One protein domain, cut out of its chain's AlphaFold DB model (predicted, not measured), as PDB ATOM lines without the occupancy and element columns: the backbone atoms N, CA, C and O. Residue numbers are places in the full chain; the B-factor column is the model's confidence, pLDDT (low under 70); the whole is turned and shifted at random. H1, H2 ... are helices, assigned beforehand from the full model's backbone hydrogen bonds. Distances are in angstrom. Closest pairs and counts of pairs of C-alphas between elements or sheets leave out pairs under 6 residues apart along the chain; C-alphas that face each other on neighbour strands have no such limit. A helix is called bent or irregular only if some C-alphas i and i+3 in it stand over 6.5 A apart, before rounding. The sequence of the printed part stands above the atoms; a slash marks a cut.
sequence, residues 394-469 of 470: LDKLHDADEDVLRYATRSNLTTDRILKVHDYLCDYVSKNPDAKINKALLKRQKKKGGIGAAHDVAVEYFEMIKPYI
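What this domain is: This is residues 394 to 469 of the 470 residues of an uncharacterized protein of Vibrio kanaloae (UniProt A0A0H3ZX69). A helical hairpin, H2 and the longer H3, makes one layer of this compact all-helix domain, and H5 crosses behind it at a steep angle to H3. Short H1, just before H2, spans from the far part of H3 to the last residues of H5, while short H4 packs on H5 and a long link without a named element folds back from H4 into H5. The printed part has 76 residues with five named helices, H1 to H5 in chain order, and no named strand. The radius of gyration of the C-alphas is 11.2 A, and the C-alphas span 30 by 24 by 17 A in a rounded outline.

How they stand to each other: H1, residues 394 to 398, touches residues 426 to 430 of H3, a helix of residues 415 to 431; their closest C-alphas are those of Leu 394 and Cys 426, 6.1 A apart. H1 also touches residues 465 to 469 of H5, which runs from 455 to 469, and here the closest C-alphas are those of Lys 396 and Tyr 468, at 5.6 A. H2, residues 401 to 410, meets H1 only through their link. H2 and H3 form a helical hairpin: they touch, at a shallow tilt of 24 degrees, opposite ways. Their closest C-alphas are those of Ala 408 and Thr 415, 4.4 A apart, and H3 touches H2 with residues 415 to 422 alone. H2 and H5 are close but not clearly touching, with the closest C-alphas, Val 404 and Met 464, 7.6 A apart. H3 and H5 only just touch, with 3 pairs of C-alphas within 8 A, the closest being Ile 418 and Val 457 at 6.7 A; they run the same way at a steep tilt of 56 degrees. H4, residues 439 to 443, touches H5, with the C-alphas of Leu 442 and Ala 458 closest at 5.6 A. H4 is apart from H1 and from H2. Every O i to N i+4 pair is within hydrogen-bond range in H1, H2 and H4, against 12 of 13 in H3 and 9 of 11 in H5.

Where its parts are: H1 begins at C-alpha 394, at (45.271, 5.760, 39.841). H2 is 14.3 A from first to last C-alpha. H3 is 24.9 A long, from C-alpha 415 at (33.496, -7.092, 27.939) to C-alpha 431. H1 and H4 have five residues each, with lengths of 6.3 A and 6.2 A. H5 is 19.8 A long and ends at C-alpha 469, at (37.211, 6.211, 44.141); it is irregular, with C-alphas 464 and 467 7.1 A apart.

The domain as a whole: The two C-alphas farthest apart are those of Asn 412 and Asp 434, at 31.6 A. The printed part has no cut. The links from H1 to H2 and from H2 to H3 are tight, that from H3 to H4 is short, and that from H4 to H5, with 11 residues, is long. The mean pLDDT of the printed part is 83.9, and no printed residue is under 70.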
ATOM      1  N   LEU A 394      44.811   6.820  40.728       79.62
ATOM      2  CA  LEU A 394      45.271   5.760  39.841       79.62
ATOM      3  C   LEU A 394      45.435   4.420  40.576       79.62
ATOM      4  O   LEU A 394      44.905   3.419  40.115       79.62
ATOM      5  N   ASP A 395      46.078   4.406  41.744       74.50
ATOM      6  CA  ASP A 395      46.218   3.193  42.568       74.50
ATOM      7  C   ASP A 395      44.848   2.638  43.001       74.50
ATOM      8  O   ASP A 395      44.633   1.430  43.011       74.50
ATOM      9  N   LYS A 396      43.887   3.522  43.302       77.50
ATOM     10  CA  LYS A 396      42.497   3.153  43.617       77.50
ATOM     11  C   LYS A 396      41.762   2.552  42.421       77.50
ATOM     12  O   LYS A 396      40.914   1.686  42.599       77.50
ATOM     13  N   LEU A 397      42.055   3.017  41.207       80.06
ATOM     14  CA  LEU A 397      41.507   2.417  39.991       80.06
ATOM     15  C   LEU A 397      42.143   1.051  39.717       80.06
ATOM     16  O   LEU A 397      41.407   0.128  39.386       80.06
ATOM     17  N   HIS A 398      43.448   0.896  39.949       80.25
ATOM     18  CA  HIS A 398      44.135  -0.392  39.826       80.25
ATOM     19  C   HIS A 398      43.634  -1.443  40.824       80.25
ATOM     20  O   HIS A 398      43.514  -2.615  40.482       80.25
ATOM     21  N   ASP A 399      43.240  -1.044  42.035       75.62
ATOM     22  CA  ASP A 399      42.560  -1.956  42.965       75.62
ATOM     23  C   ASP A 399      41.240  -2.511  42.422       75.62
ATOM     24  O   ASP A 399      40.808  -3.592  42.824       75.62
ATOM     25  N   ALA A 400      40.584  -1.773  41.522       80.94
ATOM     26  CA  ALA A 400      39.354  -2.216  40.889       80.94
ATOM     27  C   ALA A 400      39.608  -3.172  39.711       80.94
ATOM     28  O   ALA A 400      38.639  -3.751  39.228       80.94
ATOM     29  N   ASP A 401      40.851  -3.376  39.245       77.06
ATOM     30  CA  ASP A 401      41.176  -4.136  38.021       77.06
ATOM     31  C   ASP A 401      40.534  -5.535  38.006       77.06
ATOM     32  O   ASP A 401      39.908  -5.942  37.019       77.06
ATOM     33  N   GLU A 402      40.632  -6.270  39.117       71.56
ATOM     34  CA  GLU A 402      40.079  -7.624  39.211       71.56
ATOM     35  C   GLU A 402      38.543  -7.619  39.171       71.56
ATOM     36  O   GLU A 402      37.924  -8.439  38.485       71.56
ATOM     37  N   ASP A 403      37.913  -6.668  39.856       78.44
ATOM     38  CA  ASP A 403      36.458  -6.548  39.898       78.44
ATOM     39  C   ASP A 403      35.890  -5.973  38.597       78.44
ATOM     40  O   ASP A 403      34.828  -6.409  38.149       78.44
ATOM     41  N   VAL A 404      36.630  -5.103  37.906       84.88
ATOM     42  CA  VAL A 404      36.331  -4.646  36.543       84.88
ATOM     43  C   VAL A 404      36.363  -5.830  35.583       84.88
ATOM     44  O   VAL A 404      35.445  -5.978  34.776       84.88
ATOM     45  N   LEU A 405      37.368  -6.703  35.679       78.75
ATOM     46  CA  LEU A 405      37.485  -7.893  34.835       78.75
ATOM     47  C   LEU A 405      36.355  -8.899  35.112       78.75
ATOM     48  O   LEU A 405      35.712  -9.407  34.184       78.75
ATOM     49  N   ARG A 406      36.052  -9.154  36.389       78.38
ATOM     50  CA  ARG A 406      34.923 -10.001  36.816       78.38
ATOM     51  C   ARG A 406      33.578  -9.422  36.383       78.38
ATOM     52  O   ARG A 406      32.679 -10.167  35.996       78.38
ATOM     53  N   TYR A 407      33.429  -8.103  36.429       80.62
ATOM     54  CA  TYR A 407      32.216  -7.416  36.005       80.62
ATOM     55  C   TYR A 407      32.061  -7.453  34.483       80.62
ATOM     56  O   TYR A 407      31.016  -7.857  33.976       80.62
ATOM     57  N   ALA A 408      33.121  -7.133  33.739       80.44
ATOM     58  CA  ALA A 408      33.136  -7.140  32.280       80.44
ATOM     59  C   ALA A 408      32.824  -8.527  31.694       80.44
ATOM     60  O   ALA A 408      32.236  -8.620  30.618       80.44
ATOM     61  N   THR A 409      33.184  -9.604  32.396       77.88
ATOM     62  CA  THR A 409      32.891 -10.992  31.992       77.88
ATOM     63  C   THR A 409      31.474 -11.461  32.342       77.88
ATOM     64  O   THR A 409      31.005 -12.437  31.762       77.88
ATOM     65  N   ARG A 410      30.775 -10.778  33.260       76.94
ATOM     66  CA  ARG A 410      29.416 -11.135  33.721       76.94
ATOM     67  C   ARG A 410      28.321 -10.178  33.250       76.94
ATOM     68  O   ARG A 410      27.145 -10.516  33.356       76.94
ATOM     69  N   SER A 411      28.681  -8.982  32.794       70.56
ATOM     70  CA  SER A 411      27.719  -7.970  32.355       70.56
ATOM     71  C   SER A 411      27.050  -8.354  31.030       70.56
ATOM     72  O   SER A 411      27.651  -9.028  30.197       70.56
ATOM     73  N   ASN A 412      25.844  -7.834  30.789       70.00
ATOM     74  CA  ASN A 412      25.181  -7.914  29.477       70.00
ATOM     75  C   ASN A 412      25.806  -6.965  28.431       70.00
ATOM     76  O   ASN A 412      25.382  -6.938  27.275       70.00
ATOM     77  N   LEU A 413      26.790  -6.159  28.836       72.38
ATOM     78  CA  LEU A 413      27.547  -5.262  27.976       72.38
ATOM     79  C   LEU A 413      28.774  -5.990  27.414       72.38
ATOM     80  O   LEU A 413      29.262  -6.972  27.968       72.38
ATOM     81  N   THR A 414      29.304  -5.504  26.293       73.12
ATOM     82  CA  THR A 414      30.496  -6.110  25.687       73.12
ATOM     83  C   THR A 414      31.697  -5.941  26.623       73.12
ATOM     84  O   THR A 414      32.098  -4.806  26.883       73.12
ATOM     85  N   THR A 415      32.301  -7.047  27.067       75.19
ATOM     86  CA  THR A 415      33.496  -7.092  27.939       75.19
ATOM     87  C   THR A 415      34.570  -6.098  27.496       75.19
ATOM     88  O   THR A 415      35.067  -5.289  28.277       75.19
ATOM     89  N   ASP A 416      34.829  -6.077  26.190       78.62
ATOM     90  CA  ASP A 416      35.832  -5.241  25.535       78.62
ATOM     91  C   ASP A 416      35.573  -3.728  25.691       78.62
ATOM     92  O   ASP A 416      36.497  -2.919  25.687       78.62
ATOM     93  N   ARG A 417      34.307  -3.316  25.842       82.25
ATOM     94  CA  ARG A 417      33.927  -1.905  26.028       82.25
ATOM     95  C   ARG A 417      34.163  -1.432  27.455       82.25
ATOM     96  O   ARG A 417      34.584  -0.295  27.631       82.25
ATOM     97  N   ILE A 418      33.899  -2.279  28.449       85.06
ATOM     98  CA  ILE A 418      34.112  -1.947  29.864       85.06
ATOM     99  C   ILE A 418      35.610  -1.823  30.152       85.06
ATOM    100  O   ILE A 418      36.031  -0.815  30.716       85.06
ATOM    101  N   LEU A 419      36.410  -2.783  29.678       85.75
ATOM    102  CA  LEU A 419      37.867  -2.758  29.838       85.75
ATOM    103  C   LEU A 419      38.486  -1.530  29.161       85.75
ATOM    104  O   LEU A 419      39.217  -0.784  29.798       85.75
ATOM    105  N   LYS A 420      38.077  -1.207  27.924       88.50
ATOM    106  CA  LYS A 420      38.542   0.014  27.241       88.50
ATOM    107  C   LYS A 420      38.203   1.292  28.002       88.50
ATOM    108  O   LYS A 420      39.000   2.225  28.006       88.50
ATOM    109  N   VAL A 421      37.016   1.380  28.603       92.50
ATOM    110  CA  VAL A 421      36.646   2.545  29.424       92.50
ATOM    111  C   VAL A 421      37.523   2.628  30.671       92.50
ATOM    112  O   VAL A 421      37.937   3.735  31.014       92.50
ATOM    113  N   HIS A 422      37.841   1.489  31.291       93.19
ATOM    114  CA  HIS A 422      38.750   1.418  32.428       93.19
ATOM    115  C   HIS A 422      40.168   1.867  32.058       93.19
ATOM    116  O   HIS A 422      40.672   2.822  32.644       93.19
ATOM    117  N   ASP A 423      40.748   1.303  30.999       90.81
ATOM    118  CA  ASP A 423      42.087   1.664  30.518       90.81
ATOM    119  C   ASP A 423      42.188   3.153  30.168       90.81
ATOM    120  O   ASP A 423      43.150   3.837  30.520       90.81
ATOM    121  N   TYR A 424      41.169   3.692  29.490       92.94
ATOM    122  CA  TYR A 424      41.137   5.112  29.147       92.94
ATOM    123  C   TYR A 424      40.960   6.013  30.362       92.94
ATOM    124  O   TYR A 424      41.456   7.139  30.340       92.94
ATOM    125  N   LEU A 425      40.256   5.560  31.400       92.31
ATOM    126  CA  LEU A 425      40.159   6.308  32.644       92.31
ATOM    127  C   LEU A 425      41.503   6.315  33.381       92.31
ATOM    128  O   LEU A 425      41.928   7.385  33.809       92.31
ATOM    129  N   CYS A 426      42.198   5.179  33.455       88.50
ATOM    130  CA  CYS A 426      43.530   5.083  34.053       88.50
ATOM    131  C   CYS A 426      44.555   5.958  33.310       88.50
ATOM    132  O   CYS A 426      45.265   6.739  33.941       88.50
ATOM    133  N   ASP A 427      44.566   5.940  31.970       89.00
ATOM    134  CA  ASP A 427      45.421   6.827  31.158       89.00
ATOM    135  C   ASP A 427      45.045   8.316  31.297       89.00
ATOM    136  O   ASP A 427      45.894   9.203  31.212       89.00
ATOM    137  N   TYR A 428      43.766   8.619  31.521       89.81
ATOM    138  CA  TYR A 428      43.325   9.987  31.776       89.81
ATOM    139  C   TYR A 428      43.771  10.476  33.159       89.81
ATOM    140  O   TYR A 428      44.256  11.602  33.274       89.81
ATOM    141  N   VAL A 429      43.621   9.645  34.195       86.00
ATOM    142  CA  VAL A 429      43.985   9.961  35.586       86.00
ATOM    143  C   VAL A 429      45.498  10.041  35.766       86.00
ATOM    144  O   VAL A 429      45.962  10.935  36.465       86.00
ATOM    145  N   SER A 430      46.281   9.208  35.077       79.06
ATOM    146  CA  SER A 430      47.749   9.307  35.108       79.06
ATOM    147  C   SER A 430      48.258  10.670  34.617       79.06
ATOM    148  O   SER A 430      49.264  11.176  35.106       79.06
ATOM    149  N   LYS A 431      47.526  11.302  33.690       84.69
ATOM    150  CA  LYS A 431      47.807  12.648  33.160       84.69
ATOM    151  C   LYS A 431      47.103  13.766  33.934       84.69
ATOM    152  O   LYS A 431      47.454  14.929  33.764       84.69
ATOM    153  N   ASN A 432      46.093  13.434  34.738       81.75
ATOM    154  CA  ASN A 432      45.244  14.373  35.474       81.75
ATOM    155  C   ASN A 432      44.944  13.803  36.876       81.75
ATOM    156  O   ASN A 432      43.819  13.354  37.120       81.75
ATOM    157  N   PRO A 433      45.930  13.800  37.791       73.94
ATOM    158  CA  PRO A 433      45.828  13.091  39.070       73.94
ATOM    159  C   PRO A 433      44.692  13.603  39.971       73.94
ATOM    160  O   PRO A 433      44.097  12.818  40.703       73.94
ATOM    161  N   ASP A 434      44.314  14.880  39.845       75.25
ATOM    162  CA  ASP A 434      43.250  15.522  40.637       75.25
ATOM    163  C   ASP A 434      41.863  15.489  39.961       75.25
ATOM    164  O   ASP A 434      40.943  16.236  40.316       75.25
ATOM    165  N   ALA A 435      41.689  14.665  38.924       78.88
ATOM    166  CA  ALA A 435      40.451  14.623  38.159       78.88
ATOM    167  C   ALA A 435      39.251  14.150  38.996       78.88
ATOM    168  O   ALA A 435      39.224  13.047  39.537       78.88
ATOM    169  N   LYS A 436      38.167  14.936  38.996       85.69
ATOM    170  CA  LYS A 436      36.893  14.508  39.586       85.69
ATOM    171  C   LYS A 436      36.159  13.532  38.666       85.69
ATOM    172  O   LYS A 436      35.510  13.948  37.700       85.69
ATOM    173  N   ILE A 437      36.184  12.248  39.011       88.19
ATOM    174  CA  ILE A 437      35.496  11.208  38.242       88.19
ATOM    175  C   ILE A 437      33.990  11.276  38.495       88.19
ATOM    176  O   ILE A 437      33.509  11.276  39.623       88.19
ATOM    177  N   ASN A 438      33.217  11.386  37.419       88.88
ATOM    178  CA  ASN A 438      31.760  11.369  37.459       88.88
ATOM    179  C   ASN A 438      31.203  10.897  36.111       88.88
ATOM    180  O   ASN A 438      31.896  10.905  35.090       88.88
ATOM    181  N   LYS A 439      29.911  10.555  36.074       90.19
ATOM    182  CA  LYS A 439      29.229  10.101  34.849       90.19
ATOM    183  C   LYS A 439      29.367  11.087  33.679       90.19
ATOM    184  O   LYS A 439      29.356  10.667  32.525       90.19
ATOM    185  N   ALA A 440      29.472  12.395  33.932       88.69
ATOM    186  CA  ALA A 440      29.621  13.387  32.866       88.69
ATOM    187  C   ALA A 440      31.025  13.362  32.240       88.69
ATOM    188  O   ALA A 440      31.128  13.488  31.021       88.69
ATOM    189  N   LEU A 441      32.077  13.150  33.037       91.88
ATOM    190  CA  LEU A 441      33.446  12.953  32.548       91.88
ATOM    191  C   LEU A 441      33.541  11.703  31.664       91.88
ATOM    192  O   LEU A 441      34.087  11.763  30.562       91.88
ATOM    193  N   LEU A 442      32.940  10.599  32.117       92.81
ATOM    194  CA  LEU A 442      32.958   9.331  31.389       92.81
ATOM    195  C   LEU A 442      32.264   9.441  30.020       92.81
ATOM    196  O   LEU A 442      32.797   8.977  29.015       92.81
ATOM    197  N   LYS A 443      31.112  10.122  29.954       93.00
ATOM    198  CA  LYS A 443      30.337  10.314  28.709       93.00
ATOM    199  C   LYS A 443      30.926  11.356  27.757       93.00
ATOM    200  O   LYS A 443      30.620  11.355  26.564       93.00
ATOM    201  N   ARG A 444      31.703  12.314  28.267       91.12
ATOM    202  CA  ARG A 444      32.223  13.426  27.463       91.12
ATOM    203  C   ARG A 444      33.180  12.895  26.398       91.12
ATOM    204  O   ARG A 444      34.047  12.084  26.688       91.12
ATOM    205  N   GLN A 445      33.030  13.367  25.160       87.75
ATOM    206  CA  GLN A 445      33.883  12.947  24.046       87.75
ATOM    207  C   GLN A 445      35.364  13.235  24.328       87.75
ATOM    208  O   GLN A 445      35.697  14.316  24.812       87.75
ATOM    209  N   LYS A 446      36.253  12.324  23.912       85.06
ATOM    210  CA  LYS A 446      37.714  12.451  24.080       85.06
ATOM    211  C   LYS A 446      38.286  13.775  23.582       85.06
ATOM    212  O   LYS A 446      39.068  14.413  24.273       85.06
ATOM    213  N   LYS A 447      37.798  14.251  22.433       85.75
ATOM    214  CA  LYS A 447      38.186  15.535  21.816       85.75
ATOM    215  C   LYS A 447      37.894  16.757  22.699       85.75
ATOM    216  O   LYS A 447      38.444  17.823  22.469       85.75
ATOM    217  N   LYS A 448      36.991  16.609  23.674       84.56
ATOM    218  CA  LYS A 448      36.585  17.634  24.644       84.56
ATOM    219  C   LYS A 448      37.138  17.349  26.051       84.56
ATOM    220  O   LYS A 448      36.600  17.875  27.021       84.56
ATOM    221  N   GLY A 449      38.150  16.482  26.168       82.25
ATOM    222  CA  GLY A 449      38.775  16.121  27.444       82.25
ATOM    223  C   GLY A 449      37.898  15.228  28.327       82.25
ATOM    224  O   GLY A 449      37.688  15.535  29.494       82.25
ATOM    225  N   GLY A 450      37.310  14.171  27.764       88.75
ATOM    226  CA  GLY A 450      36.583  13.138  28.517       88.75
ATOM    227  C   GLY A 450      36.945  11.725  28.060       88.75
ATOM    228  O   GLY A 450      37.838  11.560  27.234       88.75
ATOM    229  N   ILE A 451      36.252  10.698  28.562       92.88
ATOM    230  CA  ILE A 451      36.583   9.291  28.248       92.88
ATOM    231  C   ILE A 451      35.881   8.788  26.974       92.88
ATOM    232  O   ILE A 451      36.429   7.973  26.231       92.88
ATOM    233  N   GLY A 452      34.704   9.331  26.656       91.50
ATOM    234  CA  GLY A 452      33.940   9.006  25.449       91.50
ATOM    235  C   GLY A 452      33.168   7.686  25.520       91.50
ATOM    236  O   GLY A 452      32.945   7.068  24.482       91.50
ATOM    237  N   ALA A 453      32.775   7.254  26.718       91.44
ATOM    238  CA  ALA A 453      31.960   6.063  26.927       91.44
ATOM    239  C   ALA A 453      30.498   6.277  26.483       91.44
ATOM    240  O   ALA A 453      29.945   7.374  26.612       91.44
ATOM    241  N   ALA A 454      29.858   5.209  25.993       89.94
ATOM    242  CA  ALA A 454      28.417   5.186  25.741       89.94
ATOM    243  C   ALA A 454      27.626   5.348  27.054       89.94
ATOM    244  O   ALA A 454      28.158   5.127  28.140       89.94
ATOM    245  N   HIS A 455      26.369   5.793  26.964       87.25
ATOM    246  CA  HIS A 455      25.587   6.186  28.140       87.25
ATOM    247  C   HIS A 455      25.389   5.047  29.150       87.25
ATOM    248  O   HIS A 455      25.636   5.242  30.336       87.25
ATOM    249  N   ASP A 456      24.967   3.887  28.661       87.56
ATOM    250  CA  ASP A 456      24.789   2.635  29.399       87.56
ATOM    251  C   ASP A 456      26.089   2.194  30.089       87.56
ATOM    252  O   ASP A 456      26.132   2.068  31.312       87.56
ATOM    253  N   VAL A 457      27.183   2.103  29.325       88.75
ATOM    254  CA  VAL A 457      28.506   1.705  29.832       88.75
ATOM    255  C   VAL A 457      29.010   2.686  30.892       88.75
ATOM    256  O   VAL A 457      29.519   2.267  31.923       88.75
ATOM    257  N   ALA A 458      28.852   3.995  30.680       89.12
ATOM    258  CA  ALA A 458      29.318   5.019  31.613       89.12
ATOM    259  C   ALA A 458      28.562   5.010  32.948       89.12
ATOM    260  O   ALA A 458      29.134   5.371  33.974       89.12
ATOM    261  N   VAL A 459      27.270   4.670  32.936       88.31
ATOM    262  CA  VAL A 459      26.453   4.600  34.153       88.31
ATOM    263  C   VAL A 459      26.829   3.364  34.961       88.31
ATOM    264  O   VAL A 459      27.109   3.499  36.149       88.31
ATOM    265  N   GLU A 460      26.876   2.203  34.314       87.06
ATOM    266  CA  GLU A 460      27.167   0.920  34.956       87.06
ATOM    267  C   GLU A 460      28.610   0.833  35.465       87.06
ATOM    268  O   GLU A 460      28.836   0.517  36.632       87.06
ATOM    269  N   TYR A 461      29.584   1.224  34.637       91.62
ATOM    270  CA  TYR A 461      30.991   1.270  35.035       91.62
ATOM    271  C   TYR A 461      31.216   2.221  36.217       91.62
ATOM    272  O   TYR A 461      31.935   1.872  37.150       91.62
ATOM    273  N   PHE A 462      30.570   3.396  36.220       91.38
ATOM    274  CA  PHE A 462      30.707   4.351  37.321       91.38
ATOM    275  C   PHE A 462      30.201   3.788  38.646       91.38
ATOM    276  O   PHE A 462      30.881   3.949  39.651       91.38
ATOM    277  N   GLU A 463      29.026   3.149  38.670       87.81
ATOM    278  CA  GLU A 463      28.512   2.563  39.915       87.81
ATOM    279  C   GLU A 463      29.407   1.428  40.429       87.81
ATOM    280  O   GLU A 463      29.517   1.259  41.639       87.81
ATOM    281  N   MET A 464      30.084   0.702  39.534       85.50
ATOM    282  CA  MET A 464      31.023  -0.359  39.901       85.50
ATOM    283  C   MET A 464      32.322   0.182  40.516       85.50
ATOM    284  O   MET A 464      32.734  -0.326  41.553       85.50
ATOM    285  N   ILE A 465      32.942   1.224  39.947       87.38
ATOM    286  CA  ILE A 465      34.206   1.768  40.492       87.38
ATOM    287  C   ILE A 465      34.008   2.718  41.677       87.38
ATOM    288  O   ILE A 465      34.960   3.017  42.395       87.38
ATOM    289  N   LYS A 466      32.784   3.207  41.899       83.81
ATOM    290  CA  LYS A 466      32.435   4.160  42.964       83.81
ATOM    291  C   LYS A 466      32.945   3.772  44.363       83.81
ATOM    292  O   LYS A 466      33.459   4.659  45.035       83.81
ATOM    293  N   PRO A 467      32.884   2.501  44.812       78.75
ATOM    294  CA  PRO A 467      33.423   2.104  46.114       78.75
ATOM    295  C   PRO A 467      34.936   2.329  46.266       78.75
ATOM    296  O   PRO A 467      35.402   2.492  47.388       78.75
ATOM    297  N   TYR A 468      35.692   2.360  45.163       76.38
ATOM    298  CA  TYR A 468      37.152   2.508  45.169       76.38
ATOM    299  C   TYR A 468      37.581   3.977  45.126       76.38
ATOM    300  O   TYR A 468      38.582   4.359  45.726       76.38
ATOM    301  N   ILE A 469      36.823   4.819  44.419       75.44
ATOM    302  CA  ILE A 469      37.211   6.211  44.141       75.44
ATOM    303  C   ILE A 469      36.608   7.249  45.105       75.44
ATOM    304  O   ILE A 469      37.050   8.398  45.074       75.44
TER     305      ILE A 469